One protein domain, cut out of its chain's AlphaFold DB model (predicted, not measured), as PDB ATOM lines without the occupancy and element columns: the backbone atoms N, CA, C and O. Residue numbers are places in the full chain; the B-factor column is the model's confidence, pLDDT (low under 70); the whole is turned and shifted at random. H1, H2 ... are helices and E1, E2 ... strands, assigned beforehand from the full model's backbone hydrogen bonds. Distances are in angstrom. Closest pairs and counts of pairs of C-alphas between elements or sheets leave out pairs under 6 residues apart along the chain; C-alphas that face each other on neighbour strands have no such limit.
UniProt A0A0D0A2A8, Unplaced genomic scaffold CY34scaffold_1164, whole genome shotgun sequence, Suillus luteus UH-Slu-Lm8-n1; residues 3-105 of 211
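Overview. This is residues 3 to 105 of the 211 residues of an uncharacterized protein of Suillus luteus UH-Slu-Lm8-n1 (UniProt A0A0D0A2A8). Two small strand pairs, E1 with E4 and E2 with E3, sit towards opposite ends of the body, with helix H4 in the middle between them. At one end H5 packs on the pair E1 and E4; at the other, H2 and H3 pack beside the pair E2 and E3, while H1 and the loop of residues 7 to 15 lie along one side. The printed part has 103 residues, with five named helices and four named strands in the order H1, E1, E2, H2, H3, E3, H4, E4, H5. E1 and E4 form a parallel sheet, E2 and E3 an antiparallel one, and the class is mixed, helices and strands. The whole is compact, with a radius of gyration of the C-alphas of 13.6 A and spans of 41 by 29 by 18 A.

Along the chain. Find C-alpha 3 at (194.768, 130.539, 84.280), where H1 begins; it covers residues 3 to 6. Read on to E1 at residues 16 to 18 and E2 at 26 to 28. H2, residues 32 to 41, is 14.1 A long, and H3, residues 46 to 53, is 9.7 A. E3 is residues 58 to 60; at C-alpha 61, (199.817, 140.017, 84.141), H4 starts and runs 17.5 A to residue 73. E4 is residues 78 to 80, and H5, residues 83 to 92, runs 14.4 A to C-alpha 92 at (199.188, 153.965, 92.407).

Arrangement. Start at H1, which is close to H4 but not clearly touching it; their closest C-alphas, Ile 5 and Phe 68, are 7.3 A apart. Beside E1 you find its parallel neighbour E4, at 22 degrees, with N 18 and O 79 at 2.8 A. Next, E2 is antiparallel to E3, at 160 degrees, with N 59 and O 27 at 2.8 A. H2 touches H3 at Cys 39 and Lys 46, their closest C-alphas, 6.4 A apart, about perpendicular at 77 degrees. H3 touches H4, about perpendicular at 86 degrees; their closest C-alphas, Val 53 and Ala 64, are 4.2 A apart. The closest C-alphas of E4 and H5, Gly 80 and Gly 86, are 4.1 A apart, while H4 and H5 are apart. Every O i to N i+4 pair is within hydrogen-bond range in H2, H3 and H4, against 5 of 6 in H5; H1 is too short for such a pair.

Size, cuts and confidence. Look to Glu 33 and Asp 83 for the two C-alphas farthest apart, 41.2 A. The printed part has no cut and no long link. After H5, residues 93 to 105 have no named element, but residues 103 to 104 pair in parallel with residues 79 to 80 of E4. The mean pLDDT of the printed part is 93.7, and no printed residue is under 70.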
ATOM      1  N   ALA A   3     195.540 131.782  84.179       94.50
ATOM      2  CA  ALA A   3     194.768 130.539  84.280       94.50
ATOM      3  C   ALA A   3     193.249 130.692  84.035       94.50
ATOM      4  O   ALA A   3     192.703 129.903  83.267       94.50
ATOM      5  N   PRO A   4     192.563 131.714  84.585       94.88
ATOM      6  CA  PRO A   4     191.122 131.880  84.375       94.88
ATOM      7  C   PRO A   4     190.765 132.248  82.927       94.88
ATOM      8  O   PRO A   4     189.692 131.899  82.446       94.88
ATOM      9  N   ILE A   5     191.678 132.913  82.212       96.31
ATOM     10  CA  ILE A   5     191.501 133.301  80.807       96.31
ATOM     11  C   ILE A   5     191.594 132.071  79.895       96.31
ATOM     12  O   ILE A   5     190.830 131.973  78.938       96.31
ATOM     13  N   TYR A   6     192.464 131.101  80.203       96.44
ATOM     14  CA  TYR A   6     192.555 129.852  79.426       96.44
ATOM     15  C   TYR A   6     191.296 128.988  79.507       96.44
ATOM     16  O   TYR A   6     191.075 128.152  78.639       96.44
ATOM     17  N   LEU A   7     190.478 129.173  80.545       95.69
ATOM     18  CA  LEU A   7     189.246 128.410  80.734       95.69
ATOM     19  C   LEU A   7     188.056 128.998  79.968       95.69
ATOM     20  O   LEU A   7     186.998 128.371  79.919       95.69
ATOM     21  N   LEU A   8     188.205 130.175  79.350       94.88
ATOM     22  CA  LEU A   8     187.126 130.798  78.591       94.88
ATOM     23  C   LEU A   8     186.647 129.891  77.438       94.88
ATOM     24  O   LEU A   8     187.461 129.242  76.784       94.88
ATOM     25  N   PRO A   9     185.323 129.844  77.175       94.00
ATOM     26  CA  PRO A   9     184.278 130.718  77.727       94.00
ATOM     27  C   PRO A   9     183.757 130.315  79.119       94.00
ATOM     28  O   PRO A   9     182.896 131.005  79.663       94.00
ATOM     29  N   LYS A  10     184.253 129.227  79.724       96.00
ATOM     30  CA  LYS A  10     183.847 128.813  81.072       96.00
ATOM     31  C   LYS A  10     184.452 129.752  82.118       96.00
ATOM     32  O   LYS A  10     185.644 129.709  82.409       96.00
ATOM     33  N   VAL A  11     183.601 130.576  82.716       95.44
ATOM     34  CA  VAL A  11     183.980 131.492  83.797       95.44
ATOM     35  C   VAL A  11     183.948 130.751  85.133       95.44
ATOM     36  O   VAL A  11     182.944 130.126  85.475       95.44
ATOM     37  N   ILE A  12     185.041 130.837  85.894       95.00
ATOM     38  CA  ILE A  12     185.130 130.338  87.271       95.00
ATOM     39  C   ILE A  12     185.391 131.499  88.242       95.00
ATOM     40  O   ILE A  12     186.094 132.439  87.863       95.00
ATOM     41  N   PRO A  13     184.866 131.447  89.479       94.69
ATOM     42  CA  PRO A  13     185.209 132.418  90.510       94.69
ATOM     43  C   PRO A  13     186.695 132.353  90.872       94.69
ATOM     44  O   PRO A  13     187.249 131.268  91.059       94.69
ATOM     45  N   VAL A  14     187.328 133.513  91.010       95.62
ATOM     46  CA  VAL A  14     188.730 133.659  91.404       95.62
ATOM     47  C   VAL A  14     188.889 134.716  92.486       95.62
ATOM     48  O   VAL A  14     188.206 135.737  92.482       95.62
ATOM     49  N   CYS A  15     189.823 134.473  93.400       94.19
ATOM     50  CA  CYS A  15     190.272 135.459  94.373       94.19
ATOM     51  C   CYS A  15     191.637 135.999  93.941       94.19
ATOM     52  O   CYS A  15     192.504 135.234  93.510       94.19
ATOM     53  N   PHE A  16     191.825 137.309  94.052       94.44
ATOM     54  CA  PHE A  16     193.069 137.980  93.721       94.44
ATOM     55  C   PHE A  16     193.615 138.738  94.924       94.44
ATOM     56  O   PHE A  16     193.116 139.797  95.294       94.44
ATOM     57  N   LEU A  17     194.660 138.167  95.523       93.19
ATOM     58  CA  LEU A  17     195.369 138.747  96.655       93.19
ATOM     59  C   LEU A  17     196.551 139.585  96.163       93.19
ATOM     60  O   LEU A  17     197.421 139.083  95.456       93.19
ATOM     61  N   LEU A  18     196.599 140.852  96.563       92.75
ATOM     62  CA  LEU A  18     197.699 141.769  96.302       92.75
ATOM     63  C   LEU A  18     198.690 141.721  97.466       92.75
ATOM     64  O   LEU A  18     198.404 142.221  98.553       92.75
ATOM     65  N   HIS A  19     199.863 141.151  97.204       88.31
ATOM     66  CA  HIS A  19     200.995 141.056  98.140       88.31
ATOM     67  C   HIS A  19     202.218 141.853  97.663       88.31
ATOM     68  O   HIS A  19     202.981 142.365  98.477       88.31
ATOM     69  N   ASN A  20     202.400 141.983  96.344       85.62
ATOM     70  CA  ASN A  20     203.394 142.862  95.737       85.62
ATOM     71  C   ASN A  20     202.913 143.328  94.353       85.62
ATOM     72  O   ASN A  20     202.737 142.519  93.449       85.62
ATOM     73  N   THR A  21     202.705 144.630  94.183       83.62
ATOM     74  CA  THR A  21     202.228 145.248  92.939       83.62
ATOM     75  C   THR A  21     203.327 145.961  92.155       83.62
ATOM     76  O   THR A  21     203.068 146.479  91.072       83.62
ATOM     77  N   GLU A  22     204.557 145.980  92.670       83.38
ATOM     78  CA  GLU A  22     205.720 146.525  91.961       83.38
ATOM     79  C   GLU A  22     206.156 145.564  90.845       83.38
ATOM     80  O   GLU A  22     206.497 145.990  89.742       83.38
ATOM     81  N   PHE A  23     206.053 144.254  91.087       84.69
ATOM     82  CA  PHE A  23     206.316 143.221  90.087       84.69
ATOM     83  C   PHE A  23     205.035 142.847  89.337       84.69
ATOM     84  O   PHE A  23     204.307 141.934  89.716       84.69
ATOM     85  N   GLN A  24     204.757 143.559  88.246       88.56
ATOM     86  CA  GLN A  24     203.509 143.384  87.486       88.56
ATOM     87  C   GLN A  24     203.551 142.259  86.441       88.56
ATOM     88  O   GLN A  24     202.506 141.901  85.902       88.56
ATOM     89  N   GLY A  25     204.739 141.722  86.131       90.25
ATOM     90  CA  GLY A  25     204.941 140.771  85.032       90.25
ATOM     91  C   GLY A  25     204.647 141.420  83.678       90.25
ATOM     92  O   GLY A  25     203.553 141.253  83.138       90.25
ATOM     93  N   LEU A  26     205.610 142.200  83.178       93.06
ATOM     94  CA  LEU A  26     205.463 143.031  81.984       93.06
ATOM     95  C   LEU A  26     206.344 142.524  80.842       93.06
ATOM     96  O   LEU A  26     207.542 142.330  81.032       93.06
ATOM     97  N   TRP A  27     205.767 142.425  79.646       95.94
ATOM     98  CA  TRP A  27     206.504 142.277  78.387       95.94
ATOM     99  C   TRP A  27     206.080 143.378  77.419       95.94
ATOM    100  O   TRP A  27     204.960 143.882  77.491       95.94
ATOM    101  N   LEU A  28     206.982 143.787  76.532       94.12
ATOM    102  CA  LEU A  28     206.683 144.799  75.523       94.12
ATOM    103  C   LEU A  28     205.821 144.197  74.404       94.12
ATOM    104  O   LEU A  28     206.013 143.051  74.017       94.12
ATOM    105  N   LEU A  29     204.852 144.984  73.936       93.88
ATOM    106  CA  LEU A  29     203.965 144.686  72.809       93.88
ATOM    107  C   LEU A  29     203.926 145.907  71.875       93.88
ATOM    108  O   LEU A  29     202.895 146.561  71.725       93.88
ATOM    109  N   ARG A  30     205.081 146.300  71.332       92.69
ATOM    110  CA  ARG A  30     205.239 147.456  70.432       92.69
ATOM    111  C   ARG A  30     204.995 147.078  68.977       92.69
ATOM    112  O   ARG A  30     204.542 147.923  68.211       92.69
ATOM    113  N   THR A  31     205.307 145.840  68.603       94.12
ATOM    114  CA  THR A  31     205.146 145.326  67.237       94.12
ATOM    115  C   THR A  31     204.222 144.109  67.205       94.12
ATOM    116  O   THR A  31     204.021 143.417  68.204       94.12
ATOM    117  N   GLU A  32     203.663 143.820  66.028       92.25
ATOM    118  CA  GLU A  32     202.871 142.603  65.799       92.25
ATOM    119  C   GLU A  32     203.687 141.317  65.991       92.25
ATOM    120  O   GLU A  32     203.130 140.279  66.361       92.25
ATOM    121  N   GLU A  33     204.997 141.384  65.745       94.31
ATOM    122  CA  GLU A  33     205.937 140.283  65.956       94.31
ATOM    123  C   GLU A  33     206.133 140.018  67.449       94.31
ATOM    124  O   GLU A  33     205.885 138.896  67.884       94.31
ATOM    125  N   GLU A  34     206.429 141.053  68.246       94.12
ATOM    126  CA  GLU A  34     206.515 140.945  69.711       94.12
ATOM    127  C   GLU A  34     205.208 140.386  70.290       94.12
ATOM    128  O   GLU A  34     205.219 139.481  71.125       94.12
ATOM    129  N   MET A  35     204.055 140.859  69.801       94.56
ATOM    130  CA  MET A  35     202.767 140.321  70.234       94.56
ATOM    131  C   MET A  35     202.603 138.849  69.881       94.56
ATOM    132  O   MET A  35     202.121 138.078  70.711       94.56
ATOM    133  N   LYS A  36     202.996 138.438  68.675       95.31
ATOM    134  CA  LYS A  36     202.934 137.036  68.259       95.31
ATOM    135  C   LYS A  36     203.845 136.160  69.122       95.31
ATOM    136  O   LYS A  36     203.400 135.099  69.555       95.31
ATOM    137  N   GLU A  37     205.067 136.601  69.396       96.19
ATOM    138  CA  GLU A  37     206.039 135.873  70.217       96.19
ATOM    139  C   GLU A  37     205.565 135.718  71.659       96.19
ATOM    140  O   GLU A  37     205.494 134.599  72.166       96.19
ATOM    141  N   VAL A  38     205.159 136.818  72.301       96.25
ATOM    142  CA  VAL A  38     204.679 136.795  73.688       96.25
ATOM    143  C   VAL A  38     203.400 135.961  73.795       96.25
ATOM    144  O   VAL A  38     203.304 135.094  74.662       96.25
ATOM    145  N   CYS A  39     202.434 136.144  72.888       96.00
ATOM    146  CA  CYS A  39     201.215 135.328  72.879       96.00
ATOM    147  C   CYS A  39     201.524 133.836  72.690       96.00
ATOM    148  O   CYS A  39     200.910 133.001  73.354       96.00
ATOM    149  N   SER A  40     202.494 133.499  71.834       96.25
ATOM    150  CA  SER A  40     202.940 132.119  71.633       96.25
ATOM    151  C   SER A  40     203.624 131.553  72.878       96.25
ATOM    152  O   SER A  40     203.331 130.424  73.263       96.25
ATOM    153  N   ALA A  41     204.497 132.323  73.533       96.38
ATOM    154  CA  ALA A  41     205.205 131.901  74.742       96.38
ATOM    155  C   ALA A  41     204.242 131.626  75.906       96.38
ATOM    156  O   ALA A  41     204.400 130.651  76.638       96.38
ATOM    157  N   PHE A  42     203.205 132.455  76.046       96.06
ATOM    158  CA  PHE A  42     202.150 132.275  77.041       96.06
ATOM    159  C   PHE A  42     200.983 131.413  76.550       96.06
ATOM    160  O   PHE A  42     199.995 131.294  77.268       96.06
ATOM    161  N   ASN A  43     201.054 130.818  75.358       96.38
ATOM    162  CA  ASN A  43     199.990 129.987  74.787       96.38
ATOM    163  C   ASN A  43     198.580 130.619  74.895       96.38
ATOM    164  O   ASN A  43     197.620 129.982  75.332       96.38
ATOM    165  N   ILE A  44     198.457 131.907  74.561       96.38
ATOM    166  CA  ILE A  44     197.203 132.672  74.605       96.38
ATOM    167  C   ILE A  44     196.874 133.228  73.216       96.38
ATOM    168  O   ILE A  44     197.763 133.616  72.462       96.38
ATOM    169  N   SER A  45     195.589 133.278  72.853       95.75
ATOM    170  CA  SER A  45     195.174 133.879  71.582       95.75
ATOM    171  C   SER A  45     195.395 135.395  71.584       95.75
ATOM    172  O   SER A  45     195.273 136.052  72.623       95.75
ATOM    173  N   LYS A  46     195.655 135.974  70.404       94.88
ATOM    174  CA  LYS A  46     195.751 137.434  70.231       94.88
ATOM    175  C   LYS A  46     194.488 138.144  70.731       94.88
ATOM    176  O   LYS A  46     194.589 139.148  71.418       94.88
ATOM    177  N   GLU A  47     193.313 137.573  70.469       95.19
ATOM    178  CA  GLU A  47     192.032 138.118  70.927       95.19
ATOM    179  C   GLU A  47     191.946 138.206  72.459       95.19
ATOM    180  O   GLU A  47     191.619 139.259  73.007       95.19
ATOM    181  N   HIS A  48     192.282 137.125  73.173       96.31
ATOM    182  CA  HIS A  48     192.283 137.134  74.636       96.31
ATOM    183  C   HIS A  48     193.377 138.040  75.205       96.31
ATOM    184  O   HIS A  48     193.143 138.712  76.213       96.31
ATOM    185  N   CYS A  49     194.542 138.088  74.557       96.38
ATOM    186  CA  CYS A  49     195.614 139.004  74.918       96.38
ATOM    187  C   CYS A  49     195.130 140.457  74.837       96.38
ATOM    188  O   CYS A  49     195.128 141.142  75.856       96.38
ATOM    189  N   THR A  50     194.617 140.897  73.687       95.44
ATOM    190  CA  THR A  50     194.119 142.266  73.486       95.44
ATOM    191  C   THR A  50     192.967 142.614  74.426       95.44
ATOM    192  O   THR A  50     192.896 143.733  74.924       95.44
ATOM    193  N   LYS A  51     192.069 141.662  74.705       95.56
ATOM    194  CA  LYS A  51     190.893 141.910  75.547       95.56
ATOM    195  C   LYS A  51     191.211 141.999  77.040       95.56
ATOM    196  O   LYS A  51     190.610 142.814  77.734       95.56
ATOM    197  N   TYR A  52     192.085 141.131  77.549       96.56
ATOM    198  CA  TYR A  52     192.273 140.976  78.995       96.56
ATOM    199  C   TYR A  52     193.669 141.354  79.479       96.56
ATOM    200  O   TYR A  52     193.796 141.865  80.585       96.56
ATOM    201  N   VAL A  53     194.711 141.085  78.696       96.94
ATOM    202  CA  VAL A  53     196.105 141.108  79.172       96.94
ATOM    203  C   VAL A  53     196.859 142.354  78.723       96.94
ATOM    204  O   VAL A  53     197.715 142.868  79.447       96.94
ATOM    205  N   GLN A  54     196.557 142.839  77.525       96.00
ATOM    206  CA  GLN A  54     197.208 143.990  76.936       96.00
ATOM    207  C   GLN A  54     196.797 145.254  77.686       96.00
ATOM    208  O   GLN A  54     195.645 145.679  77.658       96.00
ATOM    209  N   PHE A  55     197.776 145.895  78.316       95.38
ATOM    210  CA  PHE A  55     197.630 147.222  78.886       95.38
ATOM    211  C   PHE A  55     198.544 148.180  78.125       95.38
ATOM    212  O   PHE A  55     199.771 148.121  78.252       95.38
ATOM    213  N   ARG A  56     197.950 149.067  77.318       93.31
ATOM    214  CA  ARG A  56     198.684 149.937  76.379       93.31
ATOM    215  C   ARG A  56     199.572 149.087  75.446       93.31
ATOM    216  O   ARG A  56     199.080 148.162  74.809       93.31
ATOM    217  N   ASN A  57     200.875 149.361  75.414       93.88
ATOM    218  CA  ASN A  57     201.860 148.655  74.589       93.88
ATOM    219  C   ASN A  57     202.606 147.577  75.393       93.88
ATOM    220  O   ASN A  57     203.787 147.328  75.151       93.88
ATOM    221  N   THR A  58     201.964 147.006  76.417       96.12
ATOM    222  CA  THR A  58     202.563 145.974  77.270       96.12
ATOM    223  C   THR A  58     201.614 144.812  77.504       96.12
ATOM    224  O   THR A  58     200.409 145.000  77.660       96.12
ATOM    225  N   PHE A  59     202.174 143.611  77.565       96.88
ATOM    226  CA  PHE A  59     201.531 142.430  78.116       96.88
ATOM    227  C   PHE A  59     201.668 142.519  79.631       96.88
ATOM    228  O   PHE A  59     202.794 142.515  80.126       96.88
ATOM    229  N   ASN A  60     200.562 142.653  80.361       96.69
ATOM    230  CA  ASN A  60     200.597 142.944  81.790       96.69
ATOM    231  C   ASN A  60     199.779 141.912  82.577       96.69
ATOM    232  O   ASN A  60     198.552 141.869  82.492       96.69
ATOM    233  N   LEU A  61     200.463 141.078  83.365       96.00
ATOM    234  CA  LEU A  61     199.817 140.017  84.141       96.00
ATOM    235  C   LEU A  61     198.953 140.561  85.285       96.00
ATOM    236  O   LEU A  61     197.870 140.023  85.528       96.00
ATOM    237  N   LEU A  62     199.394 141.635  85.947       95.94
ATOM    238  CA  LEU A  62     198.601 142.330  86.966       95.94
ATOM    239  C   LEU A  62     197.287 142.849  86.366       95.94
ATOM    240  O   LEU A  62     196.213 142.646  86.935       95.94
ATOM    241  N   HIS A  63     197.371 143.464  85.184       96.50
ATOM    242  CA  HIS A  63     196.201 143.917  84.443       96.50
ATOM    243  C   HIS A  63     195.306 142.751  84.022       96.50
ATOM    244  O   HIS A  63     194.092 142.862  84.151       96.50
ATOM    245  N   ALA A  64     195.876 141.619  83.598       96.69
ATOM    246  CA  ALA A  64     195.110 140.431  83.230       96.69
ATOM    247  C   ALA A  64     194.190 139.945  84.356       96.69
ATOM    248  O   ALA A  64     193.005 139.695  84.125       96.69
ATOM    249  N   ALA A  65     194.717 139.856  85.581       95.88
ATOM    250  CA  ALA A  65     193.926 139.479  86.750       95.88
ATOM    251  C   ALA A  65     192.833 140.518  87.050       95.88
ATOM    252  O   ALA A  65     191.662 140.163  87.208       95.88
ATOM    253  N   ALA A  66     193.197 141.804  87.069       96.12
ATOM    254  CA  ALA A  66     192.266 142.897  87.339       96.12
ATOM    255  C   ALA A  66     191.145 142.992  86.290       96.12
ATOM    256  O   ALA A  66     189.970 143.119  86.635       96.12
ATOM    257  N   SER A  67     191.495 142.884  85.008       96.69
ATOM    258  CA  SER A  67     190.575 142.914  83.871       96.69
ATOM    259  C   SER A  67     189.604 141.734  83.914       96.69
ATOM    260  O   SER A  67     188.392 141.941  83.848       96.69
ATOM    261  N   PHE A  68     190.097 140.509  84.134       97.12
ATOM    262  CA  PHE A  68     189.240 139.326  84.246       97.12
ATOM    263  C   PHE A  68     188.203 139.474  85.369       97.12
ATOM    264  O   PHE A  68     187.011 139.279  85.139       97.12
ATOM    265  N   ILE A  69     188.633 139.869  86.571       96.75
ATOM    266  CA  ILE A  69     187.743 140.011  87.736       96.75
ATOM    267  C   ILE A  69     186.786 141.194  87.567       96.75
ATOM    268  O   ILE A  69     185.618 141.115  87.957       96.75
ATOM    269  N   SER A  70     187.239 142.288  86.957       96.31
ATOM    270  CA  SER A  70     186.372 143.421  86.634       96.31
ATOM    271  C   SER A  70     185.234 143.005  85.697       96.31
ATOM    272  O   SER A  70     184.065 143.250  86.004       96.31
ATOM    273  N   VAL A  71     185.563 142.293  84.611       96.06
ATOM    274  CA  VAL A  71     184.597 141.855  83.593       96.06
ATOM    275  C   VAL A  71     183.645 140.786  84.132       96.06
ATOM    276  O   VAL A  71     182.435 140.896  83.944       96.06
ATOM    277  N   HIS A  72     184.168 139.762  84.810       96.56
ATOM    278  CA  HIS A  72     183.402 138.549  85.122       96.56
ATOM    279  C   HIS A  72     182.851 138.493  86.551       96.56
ATOM    280  O   HIS A  72     181.890 137.774  86.808       96.56
ATOM    281  N   GLN A  73     183.416 139.266  87.482       95.69
ATOM    282  CA  GLN A  73     183.042 139.263  88.904       95.69
ATOM    283  C   GLN A  73     182.669 140.650  89.435       95.69
ATOM    284  O   GLN A  73     182.486 140.818  90.636       95.69
ATOM    285  N   LYS A  74     182.541 141.665  88.565       95.75
ATOM    286  CA  LYS A  74     182.208 143.048  88.957       95.75
ATOM    287  C   LYS A  74     183.159 143.606  90.030       95.75
ATOM    288  O   LYS A  74     182.727 144.371  90.890       95.75
ATOM    289  N   SER A  75     184.438 143.225  89.955       95.81
ATOM    290  CA  SER A  75     185.488 143.563  90.932       95.81
ATOM    291  C   SER A  75     185.377 142.881  92.304       95.81
ATOM    292  O   SER A  75     186.119 143.252  93.203       95.81
ATOM    293  N   ILE A  76     184.513 141.876  92.474       95.62
ATOM    294  CA  ILE A  76     184.405 141.110  93.726       95.62
ATOM    295  C   ILE A  76     185.544 140.090  93.814       95.62
ATOM    296  O   ILE A  76     185.810 139.377  92.843       95.62
ATOM    297  N   GLY A  77     186.166 139.978  94.992       93.62
ATOM    298  CA  GLY A  77     187.221 138.998  95.272       93.62
ATOM    299  C   GLY A  77     188.640 139.530  95.072       93.62
ATOM    300  O   GLY A  77     189.546 138.732  94.841       93.62
ATOM    301  N   VAL A  78     188.848 140.851  95.135       95.50
ATOM    302  CA  VAL A  78     190.188 141.456  95.148       95.50
ATOM    303  C   VAL A  78     190.499 141.981  96.538       95.50
ATOM    304  O   VAL A  78     189.787 142.844  97.044       95.50
ATOM    305  N   VAL A  79     191.582 141.490  97.133       94.75
ATOM    306  CA  VAL A  79     191.992 141.836  98.497       94.75
ATOM    307  C   VAL A  79     193.461 142.242  98.539       94.75
ATOM    308  O   VAL A  79     194.284 141.690  97.815       94.75
ATOM    309  N   GLY A  80     193.817 143.204  99.384       93.12
ATOM    310  CA  GLY A  80     195.201 143.536  99.723       93.12
ATOM    311  C   GLY A  80     195.584 143.029 101.110       93.12
ATOM    312  O   GLY A  80     194.749 143.020 102.011       93.12
ATOM    313  N   VAL A  81     196.866 142.690 101.294       91.00
ATOM    314  CA  VAL A  81     197.435 142.186 102.569       91.00
ATOM    315  C   VAL A  81     197.391 143.177 103.745       91.00
ATOM    316  O   VAL A  81     197.816 142.859 104.851       91.00
ATOM    317  N   SER A  82     196.923 144.405 103.517       86.88
ATOM    318  CA  SER A  82     196.546 145.358 104.563       86.88
ATOM    319  C   SER A  82     195.608 146.426 104.004       86.88
ATOM    320  O   SER A  82     195.583 146.667 102.789       86.88
ATOM    321  N   ASP A  83     194.880 147.105 104.894       79.56
ATOM    322  CA  ASP A  83     193.936 148.171 104.534       79.56
ATOM    323  C   ASP A  83     194.600 149.286 103.731       79.56
ATOM    324  O   ASP A  83     194.053 149.802 102.752       79.56
ATOM    325  N   LYS A  84     195.809 149.665 104.156       87.12
ATOM    326  CA  LYS A  84     196.593 150.712 103.500       87.12
ATOM    327  C   LYS A  84     197.179 150.204 102.193       87.12
ATOM    328  O   LYS A  84     197.118 150.914 101.195       87.12
ATOM    329  N   TYR A  85     197.720 148.987 102.180       88.62
ATOM    330  CA  TYR A  85     198.395 148.449 101.004       88.62
ATOM    331  C   TYR A  85     197.452 148.333  99.804       88.62
ATOM    332  O   TYR A  85     197.757 148.877  98.746       88.62
ATOM    333  N   GLY A  86     196.279 147.708  99.977       88.44
ATOM    334  CA  GLY A  86     195.320 147.516  98.883       88.44
ATOM    335  C   GLY A  86     194.877 148.836  98.248       88.44
ATOM    336  O   GLY A  86     194.950 148.996  97.028       88.44
ATOM    337  N   LYS A  87     194.507 149.819  99.081       89.38
ATOM    338  CA  LYS A  87     194.089 151.158  98.634       89.38
ATOM    339  C   LYS A  87     195.222 151.921  97.947       89.38
ATOM    340  O   LYS A  87     195.008 152.493  96.880       89.38
ATOM    341  N   CYS A  88     196.427 151.903  98.523       90.25
ATOM    342  CA  CYS A  88     197.595 152.558  97.936       90.25
ATOM    343  C   CYS A  88     197.975 151.936  96.591       90.25
ATOM    344  O   CYS A  88     198.228 152.665  95.636       90.25
ATOM    345  N   SER A  89     197.983 150.608  96.486       91.19
ATOM    346  CA  SER A  89     198.274 149.919  95.231       91.19
ATOM    347  C   SER A  89     197.226 150.224  94.164       91.19
ATOM    348  O   SER A  89     197.590 150.551  93.035       91.19
ATOM    349  N   TRP A  90     195.937 150.190  94.512       92.12
ATOM    350  CA  TRP A  90     194.860 150.534  93.579       92.12
ATOM    351  C   TRP A  90     194.977 151.971  93.053       92.12
ATOM    352  O   TRP A  90     194.843 152.193  91.852       92.12
ATOM    353  N   ALA A  91     195.310 152.933  93.920       91.44
ATOM    354  CA  ALA A  91     195.509 154.326  93.522       91.44
ATOM    355  C   ALA A  91     196.802 154.546  92.714       91.44
ATOM    356  O   ALA A  91     196.854 155.418  91.847       91.44
ATOM    357  N   ARG A  92     197.859 153.778  93.000       92.44
ATOM    358  CA  ARG A  92     199.188 153.965  92.407       92.44
ATOM    359  C   ARG A  92     199.338 153.323  91.031       92.44
ATOM    360  O   ARG A  92     200.045 153.882  90.196       92.44
ATOM    361  N   TYR A  93     198.746 152.150  90.796       93.69
ATOM    362  CA  TYR A  93     199.011 151.358  89.591       93.69
ATOM    363  C   TYR A  93     197.853 151.405  88.590       93.69
ATOM    364  O   TYR A  93     196.823 150.769  88.820       93.69
ATOM    365  N   PRO A  94     198.043 152.032  87.410       93.62
ATOM    366  CA  PRO A  94     197.006 152.121  86.381       93.62
ATOM    367  C   PRO A  94     196.444 150.774  85.908       93.62
ATOM    368  O   PRO A  94     195.291 150.693  85.492       93.62
ATOM    369  N   ALA A  95     197.241 149.705  85.998       93.81
ATOM    370  CA  ALA A  95     196.827 148.344  85.662       93.81
ATOM    371  C   ALA A  95     195.614 147.859  86.483       93.81
ATOM    372  O   ALA A  95     194.859 147.014  86.001       93.81
ATOM    373  N   LEU A  96     195.421 148.412  87.688       95.31
ATOM    374  CA  LEU A  96     194.333 148.088  88.613       95.31
ATOM    375  C   LEU A  96     193.106 148.999  88.461       95.31
ATOM    376  O   LEU A  96     192.077 148.714  89.068       95.31
ATOM    377  N   CYS A  97     193.165 150.064  87.654       91.88
ATOM    378  CA  CYS A  97     192.073 151.041  87.539       91.88
ATOM    379  C   CYS A  97     190.777 150.471  86.946       91.88
ATOM    380  O   CYS A  97     189.733 151.111  87.033       91.88
ATOM    381  N   THR A  98     190.816 149.279  86.345       92.81
ATOM    382  CA  THR A  98     189.604 148.572  85.911       92.81
ATOM    383  C   THR A  98     188.779 148.049  87.088       92.81
ATOM    384  O   THR A  98     187.603 147.730  86.911       92.81
ATOM    385  N   LEU A  99     189.365 147.945  88.283       95.31
ATOM    386  CA  LEU A  99     188.682 147.519  89.498       95.31
ATOM    387  C   LEU A  99     187.936 148.682  90.151       95.31
ATOM    388  O   LEU A  99     188.448 149.796  90.225       95.31
ATOM    389  N   LYS A 100     186.746 148.396  90.685       95.19
ATOM    390  CA  LYS A 100     185.936 149.366  91.436       95.19
ATOM    391  C   LYS A 100     186.434 149.597  92.862       95.19
ATOM    392  O   LYS A 100     186.277 150.693  93.383       95.19
ATOM    393  N   HIS A 101     186.950 148.553  93.498       92.62
ATOM    394  CA  HIS A 101     187.468 148.572  94.861       92.62
ATOM    395  C   HIS A 101     188.493 147.449  95.039       92.62
ATOM    396  O   HIS A 101     188.585 146.535  94.216       92.62
ATOM    397  N   VAL A 102     189.261 147.559  96.119       93.00
ATOM    398  CA  VAL A 102     190.143 146.520  96.644       93.00
ATOM    399  C   VAL A 102     189.855 146.437  98.135       93.00
ATOM    400  O   VAL A 102     190.005 147.435  98.843       93.00
ATOM    401  N   ASP A 103     189.423 145.266  98.584       92.81
ATOM    402  CA  ASP A 103     189.136 145.002  99.990       92.81
ATOM    403  C   ASP A 103     190.430 144.704 100.758       92.81
ATOM    404  O   ASP A 103     191.518 144.611 100.179       92.81
ATOM    405  N   SER A 104     190.340 144.557 102.078       90.12
ATOM    406  CA  SER A 104     191.483 144.156 102.895       90.12
ATOM    407  C   SER A 104     191.316 142.751 103.442       90.12
ATOM    408  O   SER A 104     190.262 142.388 103.956       90.12
ATOM    409  N   LEU A 105     192.398 141.986 103.343       89.19
ATOM    410  CA  LEU A 105     192.607 140.755 104.080       89.19
ATOM    411  C   LEU A 105     193.965 140.898 104.781       89.19
ATOM    412  O   LEU A 105     194.986 140.584 104.164       89.19
TER     413      LEU A 105